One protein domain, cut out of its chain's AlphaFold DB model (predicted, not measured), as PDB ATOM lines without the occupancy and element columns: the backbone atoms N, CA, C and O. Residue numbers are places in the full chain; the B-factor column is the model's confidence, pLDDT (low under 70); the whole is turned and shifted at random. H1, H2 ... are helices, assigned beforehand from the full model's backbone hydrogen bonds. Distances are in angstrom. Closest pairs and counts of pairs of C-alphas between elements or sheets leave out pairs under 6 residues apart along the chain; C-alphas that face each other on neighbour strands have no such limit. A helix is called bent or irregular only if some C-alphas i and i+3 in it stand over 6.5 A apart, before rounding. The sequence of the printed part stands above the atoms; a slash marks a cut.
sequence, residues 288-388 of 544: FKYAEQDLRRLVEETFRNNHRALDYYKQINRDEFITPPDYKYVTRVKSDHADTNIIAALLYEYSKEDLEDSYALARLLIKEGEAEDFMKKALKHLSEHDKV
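This is residues 288 to 388 of the 544 residues of the protein "FAD-dependent thymidylate synthase" of Candidatus Woesearchaeota archaeon (UniProt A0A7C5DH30). Two crossed helices, H3 and H4, make the core; the long helix H1 and H5 run side by side in opposite ways along one flank, and the short H2 packs across H4. A long loop between H2 and H3 reaches out to one end of the long axis. The printed part has 101 residues with five named helices, H1 to H5 in chain order, and no named strand: all helix. It is compact, with a radius of gyration of the C-alphas of 14.3 A, but elongated, spanning 44 by 26 by 23 A.

H1, residues 288 to 306, begins at C-alpha 288 (137.258, 88.032, 151.025) and is 28.1 A long; it is irregular, with C-alphas 289 and 292 7.6 A apart. H2 is residues 310 to 316. H3, residues 338 to 350, and H4, residues 355 to 367, each measure 18.4 A. H5, residues 371 to 379, ends at C-alpha 379 (142.772, 97.635, 146.506).

The hub, H4, touches H3 at a steep tilt of 52 degrees, opposite ways, closest at the C-alphas of Ser 358 and Ala 344, 4.8 A. H2 touches H4 about perpendicular, at 90 degrees, closest at the C-alphas of Tyr 313 and Ala 360, 5.2 A. H4 and H5 only just touch, only at the corner, with 3 pairs of C-alphas within 8 A; their closest C-alphas, Leu 365 and Ala 371, are 4.7 A apart. H1, with residues 291 to 298 alone, touches H5 at a shallow tilt of 26 degrees, opposite ways, closest at the C-alphas of Leu 295 and Ala 378, 5.6 A. H2 and H5 are apart. Every O i to N i+4 pair is within hydrogen-bond range in H2, H3, H4 and H5, and 13 of 15 in H1.

The C-alphas farthest apart, Asp 326 and Glu 384, are 46.5 A apart. The printed part has no cut; the link from H2 to H3 is long, with residues 321 to 322 paired antiparallel with 332 to 333. No printed residue is under 70 in pLDDT.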
ATOM      1  N   PHE A 288     138.653  88.477 150.939       89.62
ATOM      2  CA  PHE A 288     137.258  88.032 151.025       89.62
ATOM      3  C   PHE A 288     136.574  88.506 152.305       89.62
ATOM      4  O   PHE A 288     135.376  88.781 152.294       89.62
ATOM      5  N   LYS A 289     137.331  88.604 153.400       90.31
ATOM      6  CA  LYS A 289     136.811  88.958 154.718       90.31
ATOM      7  C   LYS A 289     136.531  90.453 154.872       90.31
ATOM      8  O   LYS A 289     135.543  90.812 155.506       90.31
ATOM      9  N   TYR A 290     137.389  91.314 154.323       92.25
ATOM     10  CA  TYR A 290     137.370  92.749 154.621       92.25
ATOM     11  C   TYR A 290     137.140  93.646 153.401       92.25
ATOM     12  O   TYR A 290     136.605  94.741 153.571       92.25
ATOM     13  N   ALA A 291     137.502  93.224 152.180       91.81
ATOM     14  CA  ALA A 291     137.516  94.142 151.035       91.81
ATOM     15  C   ALA A 291     136.139  94.739 150.724       91.81
ATOM     16  O   ALA A 291     136.039  95.946 150.534       91.81
ATOM     17  N   GLU A 292     135.070  93.937 150.726       90.94
ATOM     18  CA  GLU A 292     133.725  94.452 150.433       90.94
ATOM     19  C   GLU A 292     133.243  95.460 151.491       90.94
ATOM     20  O   GLU A 292     132.714  96.514 151.137       90.94
ATOM     21  N   GLN A 293     133.433  95.177 152.783       92.12
ATOM     22  CA  GLN A 293     132.985  96.080 153.849       92.12
ATOM     23  C   GLN A 293     133.799  97.378 153.881       92.12
ATOM     24  O   GLN A 293     133.244  98.455 154.107       92.12
ATOM     25  N   ASP A 294     135.107  97.290 153.656       95.00
ATOM     26  CA  ASP A 294     135.991  98.455 153.625       95.00
ATOM     27  C   ASP A 294     135.714  99.335 152.411       95.00
ATOM     28  O   ASP A 294     135.684 100.557 152.541       95.00
ATOM     29  N   LEU A 295     135.442  98.727 151.256       95.06
ATOM     30  CA  LEU A 295     135.121  99.453 150.035       95.06
ATOM     31  C   LEU A 295     133.772 100.176 150.136       95.06
ATOM     32  O   LEU A 295     133.676 101.324 149.718       95.06
ATOM     33  N   ARG A 296     132.755  99.573 150.769       95.38
ATOM     34  CA  ARG A 296     131.488 100.271 151.074       95.38
ATOM     35  C   ARG A 296     131.709 101.509 151.932       95.38
ATOM     36  O   ARG A 296     131.236 102.582 151.576       95.38
ATOM     37  N   ARG A 297     132.459 101.368 153.029       96.69
ATOM     38  CA  ARG A 297     132.777 102.493 153.920       96.69
ATOM     39  C   ARG A 297     133.529 103.599 153.184       96.69
ATOM     40  O   ARG A 297     133.132 104.756 153.274       96.69
ATOM     41  N   LEU A 298     134.543 103.228 152.402       97.62
ATOM     42  CA  LEU A 298     135.304 104.159 151.571       97.62
ATOM     43  C   LEU A 298     134.391 104.931 150.611       97.62
ATOM     44  O   LEU A 298     134.471 106.154 150.540       97.62
ATOM     45  N   VAL A 299     133.516 104.237 149.883       97.38
ATOM     46  CA  VAL A 299     132.606 104.853 148.907       97.38
ATOM     47  C   VAL A 299     131.599 105.784 149.590       97.38
ATOM     48  O   VAL A 299     131.425 106.916 149.142       97.38
ATOM     49  N   GLU A 300     130.989 105.364 150.702       96.06
ATOM     50  CA  GLU A 300     130.069 106.203 151.483       96.06
ATOM     51  C   GLU A 300     130.741 107.489 151.992       96.06
ATOM     52  O   GLU A 300     130.159 108.573 151.909       96.06
ATOM     53  N   GLU A 301     131.971 107.391 152.502       96.44
ATOM     54  CA  GLU A 301     132.761 108.548 152.936       96.44
ATOM     55  C   GLU A 301     133.127 109.458 151.759       96.44
ATOM     56  O   GLU A 301     133.004 110.679 151.863       96.44
ATOM     57  N   THR A 302     133.503 108.875 150.619       96.44
ATOM     58  CA  THR A 302     133.883 109.621 149.411       96.44
ATOM     59  C   THR A 302     132.711 110.450 148.882       96.44
ATOM     60  O   THR A 302     132.883 111.640 148.612       96.44
ATOM     61  N   PHE A 303     131.503 109.879 148.808       95.62
ATOM     62  CA  PHE A 303     130.299 110.636 148.446       95.62
ATOM     63  C   PHE A 303     129.975 111.725 149.472       95.62
ATOM     64  O   PHE A 303     129.730 112.873 149.096       95.62
ATOM     65  N   ARG A 304     130.025 111.403 150.771       93.56
ATOM     66  CA  ARG A 304     129.723 112.362 151.846       93.56
ATOM     67  C   ARG A 304     130.637 113.587 151.802       93.56
ATOM     68  O   ARG A 304     130.155 114.704 151.975       93.56
ATOM     69  N   ASN A 305     131.927 113.384 151.541       93.31
ATOM     70  CA  ASN A 305     132.922 114.456 151.514       93.31
ATOM     71  C   ASN A 305     132.811 115.343 150.265       93.31
ATOM     72  O   ASN A 305     133.180 116.513 150.312       93.31
ATOM     73  N   ASN A 306     132.251 114.817 149.172       91.81
ATOM     74  CA  ASN A 306     132.220 115.491 147.873       91.81
ATOM     75  C   ASN A 306     130.825 115.965 147.434       91.81
ATOM     76  O   ASN A 306     130.682 116.565 146.369       91.81
ATOM     77  N   HIS A 307     129.793 115.760 148.258       81.75
ATOM     78  CA  HIS A 307     128.388 115.944 147.876       81.75
ATOM     79  C   HIS A 307     128.047 117.343 147.321       81.75
ATOM     80  O   HIS A 307     127.158 117.476 146.484       81.75
ATOM     81  N   ARG A 308     128.751 118.398 147.761       77.31
ATOM     82  CA  ARG A 308     128.536 119.782 147.288       77.31
ATOM     83  C   ARG A 308     129.104 120.051 145.893       77.31
ATOM     84  O   ARG A 308     128.615 120.944 145.213       77.31
ATOM     85  N   ALA A 309     130.132 119.316 145.477       76.75
ATOM     86  CA  ALA A 309     130.783 119.500 144.181       76.75
ATOM     87  C   ALA A 309     130.084 118.717 143.052       76.75
ATOM     88  O   ALA A 309     130.291 119.024 141.879       76.75
ATOM     89  N   LEU A 310     129.235 117.737 143.392       81.25
ATOM     90  CA  LEU A 310     128.593 116.846 142.420       81.25
ATOM     91  C   LEU A 310     127.723 117.597 141.409       81.25
ATOM     92  O   LEU A 310     127.825 117.327 140.216       81.25
ATOM     93  N   ASP A 311     126.927 118.574 141.849       78.75
ATOM     94  CA  ASP A 311     126.004 119.301 140.963       78.75
ATOM     95  C   ASP A 311     126.730 120.028 139.821       78.75
ATOM     96  O   ASP A 311     126.246 120.056 138.690       78.75
ATOM     97  N   TYR A 312     127.925 120.559 140.092       77.50
ATOM     98  CA  TYR A 312     128.758 121.205 139.079       77.50
ATOM     99  C   TYR A 312     129.257 120.202 138.030       77.50
ATOM    100  O   TYR A 312     129.125 120.436 136.828       77.50
ATOM    101  N   TYR A 313     129.786 119.053 138.461       77.56
ATOM    102  CA  TYR A 313     130.305 118.045 137.532       77.56
ATOM    103  C   TYR A 313     129.192 117.341 136.748       77.56
ATOM    104  O   TYR A 313     129.388 117.042 135.571       77.56
ATOM    105  N   LYS A 314     128.007 117.131 137.335       78.00
ATOM    106  CA  LYS A 314     126.846 116.598 136.600       78.00
ATOM    107  C   LYS A 314     126.474 117.480 135.410       78.00
ATOM    108  O   LYS A 314     126.221 116.970 134.323       78.00
ATOM    109  N   GLN A 315     126.490 118.804 135.588       77.75
ATOM    110  CA  GLN A 315     126.149 119.740 134.513       77.75
ATOM    111  C   GLN A 315     127.110 119.645 133.324       77.75
ATOM    112  O   GLN A 315     126.663 119.685 132.180       77.75
ATOM    113  N   ILE A 316     128.407 119.483 133.582       75.81
ATOM    114  CA  ILE A 316     129.439 119.446 132.535       75.81
ATOM    115  C   ILE A 316     129.416 118.122 131.757       75.81
ATOM    116  O   ILE A 316     129.760 118.100 130.579       75.81
ATOM    117  N   ASN A 317     128.969 117.027 132.376       70.75
ATOM    118  CA  ASN A 317     129.021 115.688 131.776       70.75
ATOM    119  C   ASN A 317     127.711 115.249 131.109       70.75
ATOM    120  O   ASN A 317     127.586 114.097 130.695       70.75
ATOM    121  N   ARG A 318     126.719 116.137 131.000       73.94
ATOM    122  CA  ARG A 318     125.371 115.777 130.540       73.94
ATOM    123  C   ARG A 318     125.355 115.112 129.157       73.94
ATOM    124  O   ARG A 318     124.546 114.220 128.923       73.94
ATOM    125  N   ASP A 319     126.275 115.491 128.271       80.06
ATOM    126  CA  ASP A 319     126.353 114.973 126.897       80.06
ATOM    127  C   ASP A 319     126.930 113.543 126.790       80.06
ATOM    128  O   ASP A 319     126.826 112.894 125.734       80.06
ATOM    129  N   GLU A 320     127.509 113.014 127.875       81.50
ATOM    130  CA  GLU A 320     128.043 111.646 127.950       81.50
ATOM    131  C   GLU A 320     126.968 110.591 128.219       81.50
ATOM    132  O   GLU A 320     127.190 109.403 127.955       81.50
ATOM    133  N   PHE A 321     125.804 111.025 128.699       87.00
ATOM    134  CA  PHE A 321     124.685 110.168 129.051       87.00
ATOM    135  C   PHE A 321     123.606 110.240 127.976       87.00
ATOM    136  O   PHE A 321     123.171 111.311 127.555       87.00
ATOM    137  N   ILE A 322     123.164 109.076 127.506       85.50
ATOM    138  CA  ILE A 322     122.035 108.969 126.581       85.50
ATOM    139  C   ILE A 322     120.934 108.182 127.264       85.50
ATOM    140  O   ILE A 322     121.099 106.991 127.539       85.50
ATOM    141  N   THR A 323     119.794 108.833 127.443       84.56
ATOM    142  CA  THR A 323     118.571 108.210 127.947       84.56
ATOM    143  C   THR A 323     117.556 108.157 126.806       84.56
ATOM    144  O   THR A 323     117.321 109.183 126.158       84.56
ATOM    145  N   PRO A 324     116.968 106.988 126.495       85.69
ATOM    146  CA  PRO A 324     115.956 106.899 125.457       85.69
ATOM    147  C   PRO A 324     114.702 107.691 125.871       85.69
ATOM    148  O   PRO A 324     114.311 107.626 127.041       85.69
ATOM    149  N   PRO A 325     114.030 108.392 124.933       83.00
ATOM    150  CA  PRO A 325     112.874 109.237 125.251       83.00
ATOM    151  C   PRO A 325     111.744 108.484 125.965       83.00
ATOM    152  O   PRO A 325     111.121 109.011 126.883       83.00
ATOM    153  N   ASP A 326     111.526 107.226 125.574       87.62
ATOM    154  CA  ASP A 326     110.390 106.423 126.029       87.62
ATOM    155  C   ASP A 326     110.677 105.618 127.310       87.62
ATOM    156  O   ASP A 326     109.780 104.959 127.840       87.62
ATOM    157  N   TYR A 327     111.917 105.630 127.824       80.38
ATOM    158  CA  TYR A 327     112.282 104.818 128.990       80.38
ATOM    159  C   TYR A 327     113.398 105.436 129.844       80.38
ATOM    160  O   TYR A 327     114.582 105.145 129.687       80.38
ATOM    161  N   LYS A 328     112.994 106.236 130.839       82.94
ATOM    162  CA  LYS A 328     113.895 106.999 131.726       82.94
ATOM    163  C   LYS A 328     114.755 106.179 132.702       82.94
ATOM    164  O   LYS A 328     115.512 106.764 133.462       82.94
ATOM    165  N   TYR A 329     114.604 104.856 132.736       86.56
ATOM    166  CA  TYR A 329     115.330 103.972 133.662       86.56
ATOM    167  C   TYR A 329     116.537 103.279 133.014       86.56
ATOM    168  O   TYR A 329     117.100 102.355 133.595       86.56
ATOM    169  N   VAL A 330     116.907 103.676 131.794       89.06
ATOM    170  CA  VAL A 330     118.084 103.166 131.088       89.06
ATOM    171  C   VAL A 330     118.934 104.343 130.654       89.06
ATOM    172  O   VAL A 330     118.473 105.186 129.894       89.06
ATOM    173  N   THR A 331     120.190 104.341 131.078       89.69
ATOM    174  CA  THR A 331     121.168 105.351 130.682       89.69
ATOM    175  C   THR A 331     122.364 104.649 130.059       89.69
ATOM    176  O   THR A 331     122.936 103.731 130.645       89.69
ATOM    177  N   ARG A 332     122.746 105.067 128.851       90.44
ATOM    178  CA  ARG A 332     123.997 104.652 128.212       90.44
ATOM    179  C   ARG A 332     125.074 105.683 128.512       90.44
ATOM    180  O   ARG A 332     124.859 106.864 128.264       90.44
ATOM    181  N   VAL A 333     126.243 105.212 128.929       89.81
ATOM    182  CA  VAL A 333     127.453 106.032 129.065       89.81
ATOM    183  C   VAL A 333     128.305 105.913 127.801       89.81
ATOM    184  O   VAL A 333     128.425 104.823 127.236       89.81
ATOM    185  N   LYS A 334     128.866 107.035 127.336       88.81
ATOM    186  CA  LYS A 334     129.750 107.103 126.156       88.81
ATOM    187  C   LYS A 334     131.252 107.054 126.466       88.81
ATOM    188  O   LYS A 334     132.021 106.915 125.524       88.81
ATOM    189  N   SER A 335     131.654 107.196 127.729       84.94
ATOM    190  CA  SER A 335     133.062 107.278 128.147       84.94
ATOM    191  C   SER A 335     133.891 106.067 127.702       84.94
ATOM    192  O   SER A 335     133.506 104.920 127.940       84.94
ATOM    193  N   ASP A 336     135.053 106.337 127.111       84.50
ATOM    194  CA  ASP A 336     136.094 105.378 126.731       84.50
ATOM    195  C   ASP A 336     137.329 105.429 127.658       84.50
ATOM    196  O   ASP A 336     138.293 104.694 127.449       84.50
ATOM    197  N   HIS A 337     137.295 106.242 128.720       91.50
ATOM    198  CA  HIS A 337     138.380 106.350 129.698       91.50
ATOM    199  C   HIS A 337     138.306 105.246 130.762       91.50
ATOM    200  O   HIS A 337     137.456 105.292 131.657       91.50
ATOM    201  N   ALA A 338     139.231 104.280 130.719       95.25
ATOM    202  CA  ALA A 338     139.206 103.126 131.619       95.25
ATOM    203  C   ALA A 338     139.286 103.507 133.109       95.25
ATOM    204  O   ALA A 338     138.499 102.983 133.895       95.25
ATOM    205  N   ASP A 339     140.160 104.443 133.499       96.94
ATOM    206  CA  ASP A 339     140.267 104.903 134.894       96.94
ATOM    207  C   ASP A 339     138.948 105.480 135.421       96.94
ATOM    208  O   ASP A 339     138.462 105.067 136.476       96.94
ATOM    209  N   THR A 340     138.319 106.379 134.658       95.31
ATOM    210  CA  THR A 340     137.013 106.946 135.019       95.31
ATOM    211  C   THR A 340     135.954 105.856 135.123       95.31
ATOM    212  O   THR A 340     135.222 105.811 136.110       95.31
ATOM    213  N   ASN A 341     135.895 104.948 134.147       96.31
ATOM    214  CA  ASN A 341     134.877 103.903 134.098       96.31
ATOM    215  C   ASN A 341     135.011 102.914 135.266       96.31
ATOM    216  O   ASN A 341     134.003 102.501 135.842       96.31
ATOM    217  N   ILE A 342     136.239 102.545 135.641       98.06
ATOM    218  CA  ILE A 342     136.506 101.623 136.751       98.06
ATOM    219  C   ILE A 342     136.190 102.288 138.092       98.06
ATOM    220  O   ILE A 342     135.502 101.683 138.916       98.06
ATOM    221  N   ILE A 343     136.638 103.527 138.312       97.88
ATOM    222  CA  ILE A 343     136.348 104.266 139.551       97.88
ATOM    223  C   ILE A 343     134.839 104.488 139.692       97.88
ATOM    224  O   ILE A 343     134.277 104.185 140.742       97.88
ATOM    225  N   ALA A 344     134.161 104.927 138.628       96.56
ATOM    226  CA  ALA A 344     132.712 105.105 138.631       96.56
ATOM    227  C   ALA A 344     131.977 103.786 138.906       96.56
ATOM    228  O   ALA A 344     131.009 103.770 139.660       96.56
ATOM    229  N   ALA A 345     132.447 102.663 138.356       97.69
ATOM    230  CA  ALA A 345     131.858 101.354 138.620       97.69
ATOM    231  C   ALA A 345     132.041 100.900 140.079       97.69
ATOM    232  O   ALA A 345     131.116 100.319 140.646       97.69
ATOM    233  N   LEU A 346     133.191 101.186 140.703       98.12
ATOM    234  CA  LEU A 346     133.404 100.950 142.136       98.12
ATOM    235  C   LEU A 346     132.472 101.832 142.983       98.12
ATOM    236  O   LEU A 346     131.814 101.333 143.892       98.12
ATOM    237  N   LEU A 347     132.372 103.124 142.666       97.69
ATOM    238  CA  LEU A 347     131.464 104.048 143.351       97.69
ATOM    239  C   LEU A 347     129.998 103.598 143.219       97.69
ATOM    240  O   LEU A 347     129.258 103.613 144.201       97.69
ATOM    241  N   TYR A 348     129.594 103.128 142.040       96.88
ATOM    242  CA  TYR A 348     128.237 102.656 141.771       96.88
ATOM    243  C   TYR A 348     127.907 101.345 142.504       96.88
ATOM    244  O   TYR A 348     126.891 101.257 143.189       96.88
ATOM    245  N   GLU A 349     128.762 100.317 142.407       95.75
ATOM    246  CA  GLU A 349     128.498  98.983 142.983       95.75
ATOM    247  C   GLU A 349     128.319  99.021 144.513       95.75
ATOM    248  O   GLU A 349     127.566  98.223 145.089       95.75
ATOM    249  N   TYR A 350     129.008  99.951 145.176       95.31
ATOM    250  CA  TYR A 350     129.079 100.019 146.632       95.31
ATOM    251  C   TYR A 350     128.331 101.207 147.254       95.31
ATOM    252  O   TYR A 350     128.390 101.354 148.475       95.31
ATOM    253  N   SER A 351     127.575 101.984 146.471       94.75
ATOM    254  CA  SER A 351     126.720 103.078 146.960       94.75
ATOM    255  C   SER A 351     125.225 102.836 146.696       94.75
ATOM    256  O   SER A 351     124.804 101.747 146.298       94.75
ATOM    257  N   LYS A 352     124.406 103.851 146.991       93.56
ATOM    258  CA  LYS A 352     122.993 103.948 146.586       93.56
ATOM    259  C   LYS A 352     122.776 105.052 145.546       93.56
ATOM    260  O   LYS A 352     121.627 105.353 145.232       93.56
ATOM    261  N   GLU A 353     123.861 105.657 145.073       92.75
ATOM    262  CA  GLU A 353     123.821 106.770 144.135       92.75
ATOM    263  C   GLU A 353     123.630 106.264 142.707       92.75
ATOM    264  O   GLU A 353     123.830 105.082 142.402       92.75
ATOM    265  N   ASP A 354     123.200 107.156 141.821       90.44
ATOM    266  CA  ASP A 354     122.979 106.805 140.428       90.44
ATOM    267  C   ASP A 354     124.278 106.806 139.599       90.44
ATOM    268  O   ASP A 354     125.403 106.990 140.082       90.44
ATOM    269  N   LEU A 355     124.114 106.509 138.312       91.44
ATOM    270  CA  LEU A 355     125.217 106.406 137.368       91.44
ATOM    271  C   LEU A 355     125.856 107.770 137.074       91.44
ATOM    272  O   LEU A 355     127.074 107.839 136.926       91.44
ATOM    273  N   GLU A 356     125.061 108.836 136.986       89.75
ATOM    274  CA  GLU A 356     125.548 110.184 136.675       89.75
ATOM    275  C   GLU A 356     126.406 110.708 137.830       89.75
ATOM    276  O   GLU A 356     127.511 111.208 137.609       89.75
ATOM    277  N   ASP A 357     125.957 110.479 139.062       91.25
ATOM    278  CA  ASP A 357     126.642 110.858 140.298       91.25
ATOM    279  C   ASP A 357     127.966 110.117 140.454       91.25
ATOM    280  O   ASP A 357     128.994 110.717 140.776       91.25
ATOM    281  N   SER A 358     127.960 108.818 140.155       94.56
ATOM    282  CA  SER A 358     129.154 107.975 140.221       94.56
ATOM    283  C   SER A 358     130.227 108.419 139.220       94.56
ATOM    284  O   SER A 358     131.409 108.474 139.561       94.56
ATOM    285  N   TYR A 359     129.838 108.784 137.996       93.94
ATOM    286  CA  TYR A 359     130.766 109.297 136.981       93.94
ATOM    287  C   TYR A 359     131.231 110.726 137.275       93.94
ATOM    288  O   TYR A 359     132.414 111.032 137.104       93.94
ATOM    289  N   ALA A 360     130.333 111.593 137.748       92.12
ATOM    290  CA  ALA A 360     130.679 112.946 138.169       92.12
ATOM    291  C   ALA A 360     131.729 112.919 139.288       92.12
ATOM    292  O   ALA A 360     132.742 113.617 139.198       92.12
ATOM    293  N   LEU A 361     131.535 112.060 140.293       94.81
ATOM    294  CA  LEU A 361     132.484 111.883 141.386       94.81
ATOM    295  C   LEU A 361     133.805 111.267 140.914       94.81
ATOM    296  O   LEU A 361     134.863 111.765 141.282       94.81
ATOM    297  N   ALA A 362     133.779 110.242 140.055       95.19
ATOM    298  CA  ALA A 362     135.004 109.661 139.504       95.19
ATOM    299  C   ALA A 362     135.874 110.709 138.785       95.19
ATOM    300  O   ALA A 362     137.089 110.751 138.974       95.19
ATOM    301  N   ARG A 363     135.255 111.594 137.994       92.25
ATOM    302  CA  ARG A 363     135.956 112.688 137.301       92.25
ATOM    303  C   ARG A 363     136.481 113.746 138.262       92.25
ATOM    304  O   ARG A 363     137.594 114.223 138.058       92.25
ATOM    305  N   LEU A 364     135.706 114.093 139.289       93.31
ATOM    306  CA  LEU A 364     136.152 114.993 140.349       93.31
ATOM    307  C   LEU A 364     137.413 114.440 141.024       93.31
ATOM    308  O   LEU A 364     138.422 115.133 141.058       93.31
ATOM    309  N   LEU A 365     137.400 113.173 141.453       95.75
ATOM    310  CA  LEU A 365     138.565 112.537 142.079       95.75
ATOM    311  C   LEU A 365     139.797 112.560 141.167       95.75
ATOM    312  O   LEU A 365     140.907 112.789 141.635       95.75
ATOM    313  N   ILE A 366     139.621 112.327 139.862       94.56
ATOM    314  CA  ILE A 366     140.730 112.388 138.898       94.56
ATOM    315  C   ILE A 366     141.254 113.820 138.768       94.56
ATOM    316  O   ILE A 366     142.464 114.033 138.805       94.56
ATOM    317  N   LYS A 367     140.360 114.804 138.631       92.75
ATOM    318  CA  LYS A 367     140.738 116.206 138.433       92.75
ATOM    319  C   LYS A 367     141.427 116.812 139.658       92.75
ATOM    320  O   LYS A 367     142.375 117.570 139.483       92.75
ATOM    321  N   GLU A 368     140.985 116.464 140.863       93.44
ATOM    322  CA  GLU A 368     141.592 116.932 142.118       93.44
ATOM    323  C   GLU A 368     142.824 116.100 142.535       93.44
ATOM    324  O   GLU A 368     143.474 116.406 143.529       93.44
ATOM    325  N   GLY A 369     143.177 115.049 141.782       95.06
ATOM    326  CA  GLY A 369     144.334 114.193 142.076       95.06
ATOM    327  C   GLY A 369     144.118 113.183 143.213       95.06
ATOM    328  O   GLY A 369     145.068 112.540 143.650       95.06
ATOM    329  N   GLU A 370     142.881 112.993 143.674       96.25
ATOM    330  CA  GLU A 370     142.510 112.073 144.762       96.25
ATOM    331  C   GLU A 370     142.244 110.632 144.286       96.25
ATOM    332  O   GLU A 370     142.169 109.696 145.085       96.25
ATOM    333  N   ALA A 371     142.108 110.421 142.974       97.25
ATOM    334  CA  ALA A 371     141.763 109.119 142.403       97.25
ATOM    335  C   ALA A 371     142.791 108.011 142.699       97.25
ATOM    336  O   ALA A 371     142.407 106.856 142.892       97.25
ATOM    337  N   GLU A 372     144.084 108.347 142.762       96.88
ATOM    338  CA  GLU A 372     145.137 107.380 143.100       96.88
ATOM    339  C   GLU A 372     144.985 106.879 144.547       96.88
ATOM    340  O   GLU A 372     145.047 105.677 144.797       96.88
ATOM    341  N   ASP A 373     144.723 107.781 145.498       96.88
ATOM    342  CA  ASP A 373     144.500 107.436 146.907       96.88
ATOM    343  C   ASP A 373     143.212 106.619 147.100       96.88
ATOM    344  O   ASP A 373     143.219 105.591 147.787       96.88
ATOM    345  N   PHE A 374     142.128 107.002 146.417       97.94
ATOM    346  CA  PHE A 374     140.902 106.203 146.381       97.94
ATOM    347  C   PHE A 374     141.189 104.770 145.904       97.94
ATOM    348  O   PHE A 374     140.780 103.805 146.555       97.94
ATOM    349  N   MET A 375     141.946 104.611 144.812       97.69
ATOM    350  CA  MET A 375     142.284 103.294 144.268       97.69
ATOM    351  C   MET A 375     143.185 102.481 145.211       97.69
ATOM    352  O   MET A 375     142.932 101.292 145.419       97.69
ATOM    353  N   LYS A 376     144.178 103.111 145.862       96.56
ATOM    354  CA  LYS A 376     145.011 102.464 146.898       96.56
ATOM    355  C   LYS A 376     144.156 101.885 148.012       96.56
ATOM    356  O   LYS A 376     144.321 100.717 148.373       96.56
ATOM    357  N   LYS A 377     143.225 102.680 148.541       96.50
ATOM    358  CA  LYS A 377     142.316 102.255 149.614       96.50
ATOM    359  C   LYS A 377     141.374 101.147 149.143       96.50
ATOM    360  O   LYS A 377     141.149 100.200 149.895       96.50
ATOM    361  N   ALA A 378     140.885 101.224 147.904       96.25
ATOM    362  CA  ALA A 378     140.007 100.214 147.317       96.25
ATOM    363  C   ALA A 378     140.697  98.853 147.110       96.25
ATOM    364  O   ALA A 378     140.057  97.811 147.249       96.25
ATOM    365  N   LEU A 379     141.999  98.848 146.802       95.31
ATOM    366  CA  LEU A 379     142.772  97.635 146.506       95.31
ATOM    367  C   LEU A 379     143.657  97.145 147.661       95.31
ATOM    368  O   LEU A 379     144.374  96.164 147.488       95.31
ATOM    369  N   LYS A 380     143.591  97.764 148.846       93.06
ATOM    370  CA  LYS A 380     144.542  97.530 149.954       93.06
ATOM    371  C   LYS A 380     144.666  96.081 150.447       93.06
ATOM    372  O   LYS A 380     145.670  95.734 151.051       93.06
ATOM    373  N   HIS A 381     143.642  95.253 150.230       92.44
ATOM    374  CA  HIS A 381     143.622  93.844 150.652       92.44
ATOM    375  C   HIS A 381     144.011  92.870 149.529       92.44
ATOM    376  O   HIS A 381     143.915  91.662 149.715       92.44
ATOM    377  N   LEU A 382     144.371  93.368 148.343       91.94
ATOM    378  CA  LEU A 382     144.656  92.543 147.172       91.94
ATOM    379  C   LEU A 382     146.039  91.879 147.279       91.94
ATOM    380  O   LEU A 382     147.044  92.571 147.433       91.94
ATOM    381  N   SER A 383     146.105  90.559 147.095       87.81
ATOM    382  CA  SER A 383     147.367  89.822 146.925       87.81
ATOM    383  C   SER A 383     147.679  89.481 145.458       87.81
ATOM    384  O   SER A 383     146.862  89.663 144.552       87.81
ATOM    385  N   GLU A 384     148.860  88.915 145.207       84.00
ATOM    386  CA  GLU A 384     149.316  88.411 143.905       84.00
ATOM    387  C   GLU A 384     148.444  87.277 143.337       84.00
ATOM    388  O   GLU A 384     148.486  87.000 142.129       84.00
ATOM    389  N   HIS A 385     147.666  86.617 144.199       81.88
ATOM    390  CA  HIS A 385     146.789  85.500 143.854       81.88
ATOM    391  C   HIS A 385     145.329  85.918 143.654       81.88
ATOM    392  O   HIS A 385     144.556  85.168 143.047       81.88
ATOM    393  N   ASP A 386     144.955  87.111 144.117       86.25
ATOM    394  CA  ASP A 386     143.586  87.597 144.051       86.25
ATOM    395  C   ASP A 386     143.265  88.229 142.698       86.25
ATOM    396  O   ASP A 386     144.111  88.773 141.982       86.25
ATOM    397  N   LYS A 387     141.984  88.166 142.336       88.94
ATOM    398  CA  LYS A 387     141.465  88.885 141.173       88.94
ATOM    399  C   LYS A 387     140.973  90.249 141.636       88.94
ATOM    400  O   LYS A 387     140.236  90.326 142.613       88.94
ATOM    401  N   VAL A 388     141.290  91.295 140.875       94.06
ATOM    402  CA  VAL A 388     140.716  92.632 141.092       94.06
ATOM    403  C   VAL A 388     139.173  92.603 141.031       94.06
ATOM    404  O   VAL A 388     138.598  91.684 140.413       94.06
TER     405      VAL A 388